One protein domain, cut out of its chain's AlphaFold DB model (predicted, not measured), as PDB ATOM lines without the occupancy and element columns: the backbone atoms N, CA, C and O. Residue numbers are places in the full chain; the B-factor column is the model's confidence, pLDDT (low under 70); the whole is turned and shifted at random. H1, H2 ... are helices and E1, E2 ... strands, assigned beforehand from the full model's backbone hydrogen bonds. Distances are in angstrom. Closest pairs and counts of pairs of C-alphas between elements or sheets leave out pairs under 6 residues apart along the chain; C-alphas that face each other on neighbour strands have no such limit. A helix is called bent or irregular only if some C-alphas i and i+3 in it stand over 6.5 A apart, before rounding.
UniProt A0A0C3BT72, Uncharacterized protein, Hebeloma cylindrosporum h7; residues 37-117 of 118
ATOM      1  N   LEU A  37      98.001 113.769  63.175       97.62
ATOM      2  CA  LEU A  37      98.519 114.672  64.193       97.62
ATOM      3  C   LEU A  37      98.377 116.123  63.728       97.62
ATOM      4  O   LEU A  37      98.716 116.460  62.591       97.62
ATOM      5  N   VAL A  38      97.919 116.976  64.634       96.75
ATOM      6  CA  VAL A  38      97.810 118.421  64.444       96.75
ATOM      7  C   VAL A  38      98.605 119.127  65.526       96.75
ATOM      8  O   VAL A  38      98.926 118.541  66.559       96.75
ATOM      9  N   PHE A  39      98.951 120.384  65.278       96.81
ATOM     10  CA  PHE A  39      99.591 121.199  66.294       96.81
ATOM     11  C   PHE A  39      98.566 121.565  67.376       96.81
ATOM     12  O   PHE A  39      97.606 122.281  67.094       96.81
ATOM     13  N   CYS A  40      98.776 121.060  68.586       96.94
ATOM     14  CA  CYS A  40      97.992 121.366  69.778       96.94
ATOM     15  C   CYS A  40      98.861 122.196  70.724       96.94
ATOM     16  O   CYS A  40     100.048 121.906  70.890       96.94
ATOM     17  N   THR A  41      98.280 123.212  71.353       95.69
ATOM     18  CA  THR A  41      98.964 124.043  72.353       95.69
ATOM     19  C   THR A  41      98.929 123.382  73.730       95.69
ATOM     20  O   THR A  41      99.867 123.541  74.507       95.69
ATOM     21  N   GLN A  42      97.876 122.596  73.992       94.50
ATOM     22  CA  GLN A  42      97.557 121.919  75.251       94.50
ATOM     23  C   GLN A  42      97.279 122.856  76.435       94.50
ATOM     24  O   GLN A  42      97.213 122.401  77.576       94.50
ATOM     25  N   ASN A  43      97.103 124.154  76.187       91.94
ATOM     26  CA  ASN A  43      96.968 125.172  77.230       91.94
ATOM     27  C   ASN A  43      96.110 126.361  76.769       91.94
ATOM     28  O   ASN A  43      96.425 127.511  77.055       91.94
ATOM     29  N   LEU A  44      95.033 126.113  76.016       92.06
ATOM     30  CA  LEU A  44      94.070 127.154  75.619       92.06
ATOM     31  C   LEU A  44      93.175 127.583  76.796       92.06
ATOM     32  O   LEU A  44      91.959 127.392  76.791       92.06
ATOM     33  N   ASN A  45      93.770 128.173  77.824       88.31
ATOM     34  CA  ASN A  45      93.095 128.614  79.044       88.31
ATOM     35  C   ASN A  45      92.924 130.136  79.004       88.31
ATOM     36  O   ASN A  45      93.708 130.793  78.318       88.31
ATOM     37  N   PRO A  46      92.010 130.742  79.783       88.69
ATOM     38  CA  PRO A  46      91.894 132.200  79.855       88.69
ATOM     39  C   PRO A  46      93.229 132.912  80.135       88.69
ATOM     40  O   PRO A  46      93.491 133.959  79.553       88.69
ATOM     41  N   ASP A  47      94.103 132.301  80.940       89.75
ATOM     42  CA  ASP A  47      95.399 132.873  81.335       89.75
ATOM     43  C   ASP A  47      96.467 132.813  80.228       89.75
ATOM     44  O   ASP A  47      97.470 133.520  80.292       89.75
ATOM     45  N   SER A  48      96.247 131.998  79.192       92.75
ATOM     46  CA  SER A  48      97.121 131.926  78.014       92.75
ATOM     47  C   SER A  48      96.872 133.064  77.017       92.75
ATOM     48  O   SER A  48      97.618 133.209  76.049       92.75
ATOM     49  N   PHE A  49      95.839 133.884  77.236       93.19
ATOM     50  CA  PHE A  49      95.478 134.979  76.346       93.19
ATOM     51  C   PHE A  49      95.841 136.343  76.937       93.19
ATOM     52  O   PHE A  49      95.476 136.675  78.061       93.19
ATOM     53  N   ILE A  50      96.491 137.181  76.130       95.75
ATOM     54  CA  ILE A  50      96.772 138.582  76.455       95.75
ATOM     55  C   ILE A  50      95.992 139.471  75.491       95.75
ATOM     56  O   ILE A  50      96.141 139.360  74.273       95.75
ATOM     57  N   VAL A  51      95.175 140.375  76.033       96.12
ATOM     58  CA  VAL A  51      94.482 141.406  75.251       96.12
ATOM     59  C   VAL A  51      95.393 142.629  75.157       96.12
ATOM     60  O   VAL A  51      95.682 143.266  76.167       96.12
ATOM     61  N   GLY A  52      95.874 142.934  73.953       96.25
ATOM     62  CA  GLY A  52      96.664 144.130  73.678       96.25
ATOM     63  C   GLY A  52      95.807 145.396  73.649       96.25
ATOM     64  O   GLY A  52      94.614 145.351  73.350       96.25
ATOM     65  N   GLU A  53      96.427 146.549  73.912       96.81
ATOM     66  CA  GLU A  53      95.765 147.864  73.815       96.81
ATOM     67  C   GLU A  53      95.269 148.178  72.392       96.81
ATOM     68  O   GLU A  53      94.355 148.975  72.202       96.81
ATOM     69  N   ASP A  54      95.833 147.510  71.384       96.75
ATOM     70  CA  ASP A  54      95.432 147.581  69.978       96.75
ATOM     71  C   ASP A  54      94.218 146.696  69.635       96.75
ATOM     72  O   ASP A  54      93.845 146.574  68.465       96.75
ATOM     73  N   GLY A  55      93.606 146.060  70.640       95.75
ATOM     74  CA  GLY A  55      92.469 145.158  70.483       95.75
ATOM     75  C   GLY A  55      92.837 143.778  69.930       95.75
ATOM     76  O   GLY A  55      91.937 143.005  69.597       95.75
ATOM     77  N   ARG A  56      94.130 143.442  69.814       96.44
ATOM     78  CA  ARG A  56      94.569 142.107  69.385       96.44
ATOM     79  C   ARG A  56      94.641 141.145  70.560       96.44
ATOM     80  O   ARG A  56      95.010 141.520  71.670       96.44
ATOM     81  N   LEU A  57      94.337 139.880  70.287       94.69
ATOM     82  CA  LEU A  57      94.503 138.790  71.238       94.69
ATOM     83  C   LEU A  57      95.787 138.025  70.914       94.69
ATOM     84  O   LEU A  57      95.965 137.560  69.787       94.69
ATOM     85  N   TRP A  58      96.661 137.882  71.900       95.25
ATOM     86  CA  TRP A  58      97.913 137.143  71.786       95.25
ATOM     87  C   TRP A  58      97.820 135.853  72.582       95.25
ATOM     88  O   TRP A  58      97.397 135.874  73.735       95.25
ATOM     89  N   LEU A  59      98.236 134.746  71.969       94.56
ATOM     90  CA  LEU A  59      98.342 133.454  72.635       94.56
ATOM     91  C   LEU A  59      99.783 133.235  73.110       94.56
ATOM     92  O   LEU A  59     100.731 133.348  72.324       94.56
ATOM     93  N   VAL A  60      99.941 132.934  74.395       94.88
ATOM     94  CA  VAL A  60     101.227 132.684  75.056       94.88
ATOM     95  C   VAL A  60     101.272 131.278  75.664       94.88
ATOM     96  O   VAL A  60     100.370 130.477  75.453       94.88
ATOM     97  N   ASP A  61     102.348 130.984  76.402       92.38
ATOM     98  CA  ASP A  61     102.550 129.736  77.147       92.38
ATOM     99  C   ASP A  61     102.487 128.456  76.292       92.38
ATOM    100  O   ASP A  61     101.614 127.597  76.415       92.38
ATOM    101  N   TRP A  62     103.483 128.342  75.413       94.75
ATOM    102  CA  TRP A  62     103.651 127.250  74.454       94.75
ATOM    103  C   TRP A  62     104.429 126.045  75.014       94.75
ATOM    104  O   TRP A  62     104.890 125.210  74.238       94.75
ATOM    105  N   LEU A  63     104.626 125.949  76.337       94.06
ATOM    106  CA  LEU A  63     105.533 124.966  76.950       94.06
ATOM    107  C   LEU A  63     105.161 123.507  76.628       94.06
ATOM    108  O   LEU A  63     106.046 122.667  76.481       94.06
ATOM    109  N   TYR A  64     103.865 123.221  76.500       93.50
ATOM    110  CA  TYR A  64     103.333 121.879  76.233       93.50
ATOM    111  C   TYR A  64     102.922 121.667  74.768       93.50
ATOM    112  O   TYR A  64     102.390 120.615  74.406       93.50
ATOM    113  N   ALA A  65     103.190 122.647  73.903       96.50
ATOM    114  CA  ALA A  65     102.762 122.595  72.517       96.50
ATOM    115  C   ALA A  65     103.507 121.515  71.718       96.50
ATOM    116  O   ALA A  65     104.691 121.245  71.925       96.50
ATOM    117  N   GLY A  66     102.817 120.906  70.758       97.12
ATOM    118  CA  GLY A  66     103.376 119.819  69.959       97.12
ATOM    119  C   GLY A  66     102.379 119.228  68.973       97.12
ATOM    120  O   GLY A  66     101.285 119.753  68.790       97.12
ATOM    121  N   PHE A  67     102.765 118.131  68.321       97.44
ATOM    122  CA  PHE A  67     101.909 117.424  67.368       97.44
ATOM    123  C   PHE A  67     101.243 116.220  68.030       97.44
ATOM    124  O   PHE A  67     101.911 115.237  68.349       97.44
ATOM    125  N   TYR A  68      99.925 116.288  68.202       96.50
ATOM    126  CA  TYR A  68      99.125 115.276  68.891       96.50
ATOM    127  C   TYR A  68      97.857 114.959  68.089       96.50
ATOM    128  O   TYR A  68      97.477 115.736  67.208       96.50
ATOM    129  N   PRO A  69      97.161 113.846  68.375       96.44
ATOM    130  CA  PRO A  69      95.791 113.690  67.912       96.44
ATOM    131  C   PRO A  69      94.929 114.882  68.375       96.44
ATOM    132  O   PRO A  69      95.097 115.333  69.513       96.44
ATOM    133  N   PRO A  70      93.975 115.374  67.564       96.56
ATOM    134  CA  PRO A  70      93.184 116.568  67.891       96.56
ATOM    135  C   PRO A  70      92.466 116.504  69.248       96.56
ATOM    136  O   PRO A  70      92.324 117.511  69.938       96.56
ATOM    137  N   TRP A  71      92.071 115.302  69.677       96.38
ATOM    138  CA  TRP A  71      91.390 115.089  70.952       96.38
ATOM    139  C   TRP A  71      92.250 115.410  72.187       96.38
ATOM    140  O   TRP A  71      91.702 115.604  73.274       96.38
ATOM    141  N   PHE A  72      93.577 115.514  72.044       96.75
ATOM    142  CA  PHE A  72      94.464 115.905  73.142       96.75
ATOM    143  C   PHE A  72      94.246 117.349  73.595       96.75
ATOM    144  O   PHE A  72      94.351 117.605  74.790       96.75
ATOM    145  N   GLU A  73      93.925 118.282  72.689       96.81
ATOM    146  CA  GLU A  73      93.651 119.674  73.076       96.81
ATOM    147  C   GLU A  73      92.409 119.734  73.978       96.81
ATOM    148  O   GLU A  73      92.438 120.299  75.071       96.81
ATOM    149  N   PHE A  74      91.350 119.021  73.576       96.62
ATOM    150  CA  PHE A  74      90.139 118.865  74.377       96.62
ATOM    151  C   PHE A  74      90.443 118.281  75.761       96.62
ATOM    152  O   PHE A  74      90.032 118.845  76.777       96.62
ATOM    153  N   ALA A  75      91.172 117.163  75.820       95.88
ATOM    154  CA  ALA A  75      91.488 116.498  77.081       95.88
ATOM    155  C   ALA A  75      92.332 117.390  78.008       95.88
ATOM    156  O   ALA A  75      92.024 117.501  79.197       95.88
ATOM    157  N   ALA A  76      93.348 118.071  77.471       94.62
ATOM    158  CA  ALA A  76      94.199 118.977  78.235       94.62
ATOM    159  C   ALA A  76      93.397 120.146  78.822       94.62
ATOM    160  O   ALA A  76      93.496 120.417  80.022       94.62
ATOM    161  N   MET A  77      92.547 120.802  78.026       94.19
ATOM    162  CA  MET A  77      91.692 121.892  78.511       94.19
ATOM    163  C   MET A  77      90.708 121.416  79.590       94.19
ATOM    164  O   MET A  77      90.499 122.104  80.591       94.19
ATOM    165  N   ARG A  78      90.107 120.226  79.426       94.25
ATOM    166  CA  ARG A  78      89.175 119.644  80.411       94.25
ATOM    167  C   ARG A  78      89.858 119.361  81.747       94.25
ATOM    168  O   ARG A  78      89.298 119.688  82.793       94.25
ATOM    169  N   ILE A  79      91.056 118.770  81.720       91.88
ATOM    170  CA  ILE A  79      91.847 118.490  82.926       91.88
ATOM    171  C   ILE A  79      92.156 119.799  83.662       91.88
ATOM    172  O   ILE A  79      91.896 119.903  84.859       91.88
ATOM    173  N   GLN A  80      92.626 120.819  82.944       90.69
ATOM    174  CA  GLN A  80      92.969 122.120  83.525       90.69
ATOM    175  C   GLN A  80      91.756 122.821  84.140       90.69
ATOM    176  O   GLN A  80      91.830 123.297  85.274       90.69
ATOM    177  N   ALA A  81      90.612 122.810  83.451       91.62
ATOM    178  CA  ALA A  81      89.375 123.381  83.976       91.62
ATOM    179  C   ALA A  81      88.881 122.679  85.254       91.62
ATOM    180  O   ALA A  81      88.387 123.333  86.170       91.62
ATOM    181  N   ARG A  82      89.069 121.359  85.368       88.69
ATOM    182  CA  ARG A  82      88.728 120.601  86.586       88.69
ATOM    183  C   ARG A  82      89.692 120.867  87.741       88.69
ATOM    184  O   ARG A  82      89.273 120.848  88.897       88.69
ATOM    185  N   CYS A  83      90.967 121.108  87.440       88.19
ATOM    186  CA  CYS A  83      91.980 121.444  88.439       88.19
ATOM    187  C   CYS A  83      91.864 122.893  88.939       88.19
ATOM    188  O   CYS A  83      92.272 123.172  90.065       88.19
ATOM    189  N   ASN A  84      91.272 123.801  88.152       88.31
ATOM    190  CA  ASN A  84      91.098 125.205  88.511       88.31
ATOM    191  C   ASN A  84      89.626 125.651  88.430       88.31
ATOM    192  O   ASN A  84      89.110 125.975  87.363       88.31
ATOM    193  N   LYS A  85      88.962 125.770  89.590       83.12
ATOM    194  CA  LYS A  85      87.538 126.161  89.693       83.12
ATOM    195  C   LYS A  85      87.205 127.516  89.053       83.12
ATOM    196  O   LYS A  85      86.049 127.737  88.683       83.12
ATOM    197  N   GLN A  86      88.186 128.410  88.906       85.94
ATOM    198  CA  GLN A  86      87.999 129.697  88.231       85.94
ATOM    199  C   GLN A  86      87.612 129.524  86.754       85.94
ATOM    200  O   GLN A  86      86.957 130.388  86.176       85.94
ATOM    201  N   TYR A  87      87.945 128.382  86.153       86.56
ATOM    202  CA  TYR A  87      87.660 128.076  84.757       86.56
ATOM    203  C   TYR A  87      86.307 127.382  84.540       86.56
ATOM    204  O   TYR A  87      86.055 126.897  83.445       86.56
ATOM    205  N   SER A  88      85.400 127.343  85.521       83.56
ATOM    206  CA  SER A  88      84.085 126.686  85.364       83.56
ATOM    207  C   SER A  88      83.255 127.224  84.184       83.56
ATOM    208  O   SER A  88      82.611 126.457  83.473       83.56
ATOM    209  N   HIS A  89      83.308 128.531  83.913       88.69
ATOM    210  CA  HIS A  89      82.673 129.117  82.726       88.69
ATOM    211  C   HIS A  89      83.401 128.750  81.429       88.69
ATOM    212  O   HIS A  89      82.766 128.535  80.398       88.69
ATOM    213  N   TRP A  90      84.729 128.644  81.489       89.94
ATOM    214  CA  TRP A  90      85.554 128.213  80.364       89.94
ATOM    215  C   TRP A  90      85.302 126.743  80.022       89.94
ATOM    216  O   TRP A  90      85.227 126.371  78.857       89.94
ATOM    217  N   GLU A  91      85.066 125.908  81.035       92.00
ATOM    218  CA  GLU A  91      84.779 124.486  80.885       92.00
ATOM    219  C   GLU A  91      83.604 124.222  79.932       92.00
ATOM    220  O   GLU A  91      83.647 123.282  79.132       92.00
ATOM    221  N   ALA A  92      82.576 125.072  79.992       91.94
ATOM    222  CA  ALA A  92      81.382 124.965  79.163       91.94
ATOM    223  C   ALA A  92      81.654 125.223  77.671       91.94
ATOM    224  O   ALA A  92      80.934 124.689  76.827       91.94
ATOM    225  N   ILE A  93      82.685 126.007  77.331       93.44
ATOM    226  CA  ILE A  93      83.004 126.343  75.937       93.44
ATOM    227  C   ILE A  93      84.010 125.382  75.294       93.44
ATOM    228  O   ILE A  93      84.137 125.368  74.073       93.44
ATOM    229  N   ILE A  94      84.708 124.554  76.079       94.94
ATOM    230  CA  ILE A  94      85.741 123.635  75.568       94.94
ATOM    231  C   ILE A  94      85.241 122.779  74.388       94.94
ATOM    232  O   ILE A  94      85.945 122.726  73.377       94.94
ATOM    233  N   PRO A  95      84.042 122.153  74.429       94.94
ATOM    234  CA  PRO A  95      83.564 121.344  73.305       94.94
ATOM    235  C   PRO A  95      83.331 122.148  72.020       94.94
ATOM    236  O   PRO A  95      83.403 121.593  70.927       94.94
ATOM    237  N   PHE A  96      83.055 123.451  72.135       94.19
ATOM    238  CA  PHE A  96      82.930 124.349  70.987       94.19
ATOM    239  C   PHE A  96      84.300 124.687  70.382       94.19
ATOM    240  O   PHE A  96      84.428 124.714  69.163       94.19
ATOM    241  N   VAL A  97      85.319 124.903  71.221       91.88
ATOM    242  CA  VAL A  97      86.680 125.256  70.775       91.88
ATOM    243  C   VAL A  97      87.403 124.055  70.165       91.88
ATOM    244  O   VAL A  97      88.004 124.173  69.102       91.88
ATOM    245  N   CYS A  98      87.342 122.900  70.831       93.94
ATOM    246  CA  CYS A  98      88.172 121.744  70.488       93.94
ATOM    247  C   CYS A  98      87.410 120.596  69.834       93.94
ATOM    248  O   CYS A  98      88.044 119.667  69.357       93.94
ATOM    249  N   GLY A  99      86.077 120.616  69.830       94.44
ATOM    250  CA  GLY A  99      85.261 119.468  69.443       94.44
ATOM    251  C   GLY A  99      84.906 118.551  70.618       94.44
ATOM    252  O   GLY A  99      85.310 118.757  71.759       94.44
ATOM    253  N   TRP A 100      84.092 117.533  70.338       96.31
ATOM    254  CA  TRP A 100      83.461 116.677  71.345       96.31
ATOM    255  C   TRP A 100      84.218 115.349  71.471       96.31
ATOM    256  O   TRP A 100      83.929 114.406  70.738       96.31
ATOM    257  N   TYR A 101      85.163 115.263  72.411       95.75
ATOM    258  CA  TYR A 101      86.044 114.094  72.577       95.75
ATOM    259  C   TYR A 101      85.946 113.437  73.967       95.75
ATOM    260  O   TYR A 101      86.942 113.071  74.593       95.75
ATOM    261  N   PHE A 102      84.723 113.287  74.482       93.81
ATOM    262  CA  PHE A 102      84.475 112.734  75.823       93.81
ATOM    263  C   PHE A 102      84.887 111.265  75.989       93.81
ATOM    264  O   PHE A 102      85.259 110.853  77.088       93.81
ATOM    265  N   GLU A 103      84.816 110.459  74.928       92.25
ATOM    266  CA  GLU A 103      85.217 109.049  75.003       92.25
ATOM    267  C   GLU A 103      86.742 108.910  75.080       92.25
ATOM    268  O   GLU A 103      87.245 108.155  75.911       92.25
ATOM    269  N   GLN A 104      87.482 109.712  74.311       94.19
ATOM    270  CA  GLN A 104      88.943 109.778  74.371       94.19
ATOM    271  C   GLN A 104      89.426 110.336  75.715       94.19
ATOM    272  O   GLN A 104      90.350 109.792  76.317       94.19
ATOM    273  N   GLU A 105      88.756 111.367  76.243       93.81
ATOM    274  CA  GLU A 105      89.007 111.868  77.599       93.81
ATOM    275  C   GLU A 105      88.819 110.749  78.641       93.81
ATOM    276  O   GLU A 105      89.677 110.534  79.500       93.81
ATOM    277  N   ARG A 106      87.717 109.990  78.563       91.56
ATOM    278  CA  ARG A 106      87.445 108.873  79.481       91.56
ATOM    279  C   ARG A 106      88.493 107.766  79.360       91.56
ATOM    280  O   ARG A 106      88.899 107.213  80.384       91.56
ATOM    281  N   TRP A 107      88.922 107.445  78.142       91.56
ATOM    282  CA  TRP A 107      90.020 106.513  77.893       91.56
ATOM    283  C   TRP A 107      91.312 106.989  78.570       91.56
ATOM    284  O   TRP A 107      91.925 106.229  79.323       91.56
ATOM    285  N   LEU A 108      91.666 108.268  78.406       91.81
ATOM    286  CA  LEU A 108      92.861 108.858  79.009       91.81
ATOM    287  C   LEU A 108      92.828 108.766  80.540       91.81
ATOM    288  O   LEU A 108      93.811 108.348  81.143       91.81
ATOM    289  N   TYR A 109      91.695 109.068  81.180       89.75
ATOM    290  CA  TYR A 109      91.564 108.936  82.637       89.75
ATOM    291  C   TYR A 109      91.747 107.499  83.135       89.75
ATOM    292  O   TYR A 109      92.357 107.286  84.185       89.75
ATOM    293  N   ARG A 110      91.247 106.503  82.392       88.19
ATOM    294  CA  ARG A 110      91.458 105.084  82.729       88.19
ATOM    295  C   ARG A 110      92.938 104.716  82.646       88.19
ATOM    296  O   ARG A 110      93.454 104.070  83.556       88.19
ATOM    297  N   MET A 111      93.619 105.178  81.599       86.94
ATOM    298  CA  MET A 111      95.062 105.000  81.440       86.94
ATOM    299  C   MET A 111      95.856 105.694  82.554       86.94
ATOM    300  O   MET A 111      96.710 105.067  83.176       86.94
ATOM    301  N   MET A 112      95.554 106.954  82.873       86.19
ATOM    302  CA  MET A 112      96.232 107.699  83.941       86.19
ATOM    303  C   MET A 112      96.073 107.036  85.311       86.19
ATOM    304  O   MET A 112      97.042 106.944  86.060       86.19
ATOM    305  N   ALA A 113      94.879 106.524  85.627       83.44
ATOM    306  CA  ALA A 113      94.665 105.780  86.862       83.44
ATOM    307  C   ALA A 113      95.593 104.558  86.939       83.44
ATOM    308  O   ALA A 113      96.211 104.338  87.975       83.44
ATOM    309  N   SER A 114      95.775 103.816  85.840       78.94
ATOM    310  CA  SER A 114      96.691 102.664  85.814       78.94
ATOM    311  C   SER A 114      98.159 103.036  86.077       78.94
ATOM    312  O   SER A 114      98.878 102.253  86.687       78.94
ATOM    313  N   LEU A 115      98.584 104.247  85.698       74.31
ATOM    314  CA  LEU A 115      99.936 104.762  85.951       74.31
ATOM    315  C   LEU A 115     100.155 105.191  87.411       74.31
ATOM    316  O   LEU A 115     101.290 105.201  87.871       74.31
ATOM    317  N   SER A 116      99.090 105.535  88.143       72.94
ATOM    318  CA  SER A 116      99.176 105.922  89.563       72.94
ATOM    319  C   SER A 116      99.262 104.748  90.547       72.94
ATOM    320  O   SER A 116      99.471 104.978  91.734       72.94
ATOM    321  N   TRP A 117      99.100 103.508  90.070       58.88
ATOM    322  CA  TRP A 117      99.152 102.282  90.881       58.88
ATOM    323  C   TRP A 117     100.466 101.490  90.705       58.88
ATOM    324  O   TRP A 117     100.463 100.266  90.848       58.88
TER     325      TRP A 117
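What this domain is: This is residues 37 to 117 of the 118 residues of an uncharacterized protein of Hebeloma cylindrosporum h7 (UniProt A0A0C3BT72). What shape does the model have? A helical hairpin of H1 and H2 makes the middle, with the strand hairpin E2 and E3 reaching away toward one end of the long axis and H3 crossing H1 steeply toward the other, its residues 110 to 115 sticking out with 116 and 117. The small two-stranded pair of E1 and E4 lies near the first turns of H1. What is it made of, and how large is it? The printed part has 81 residues, with four named strands and then three named helices in the order E1 E2 E3 E4 H1 H2 H3, two antiparallel sheets of two strands each, and the class mixed, helices and strands. It is only just compact, close to loose, with a radius of gyration of the C-alphas of 13.7 A, and elongated, spanning 48 by 29 by 23 A.

Where its parts are: Where are the strands? E1 is residues 38 to 40, 6.1 A long, with C-alpha 38 at (97.810, 118.421, 64.444); E2 is residues 49 to 51, 6.6 A. E3 is residues 57 to 59, 6.7 A, and E4 is residues 66 to 68, 6.3 A. Where are the helices? H1 is residues 71 to 83, 18.6 A, from C-alpha 71 at (91.390, 115.089, 70.952), and H2 is residues 85 to 98, 19.7 A. H3 is residues 102 to 115, 20.1 A, ending with C-alpha 115 at (99.936, 104.762, 85.951).

How they stand to each other: How do the strands pair? E1 and E4 are antiparallel at 121 degrees, with N 40 and O 66 within hydrogen-bond range at 2.8 A. E2 and E3 form an antiparallel hairpin at 153 degrees, with N 50 and O 58 at 2.9 A, and both are apart from H1. How do the helices meet? H1 and H2 form a helical hairpin: they touch, closest at the C-alphas of Ala 81 and Tyr 87, 5.1 A apart, at a shallow tilt of 13 degrees, opposite ways. Residues 71 to 75 of H1 alone touch residues 104 to 108 of H3, closest at the C-alphas of Ala 75 and Glu 105, 5.3 A apart, at a steep tilt of 68 degrees, only just short of about perpendicular, the same way. Are the helix backbones even? In H1 and H3 every O i to N i+4 pair is within hydrogen-bond range. H2 is irregular, with C-alphas 86 and 89 7.7 A apart, 4 of 10 such pairs within range and 7 of 11 O i to N i+3 pairs.

The domain as a whole: How far does it reach? The two C-alphas farthest apart are those of Asp 54 and Trp 117, at 50.0 A. Are there cuts or long links? The printed part has no cut; the links E1 to E2 and E3 to E4 are short, and the others are tight. Where is confidence low? The mean pLDDT of the printed part is 92.0, and residue 117 is under 70.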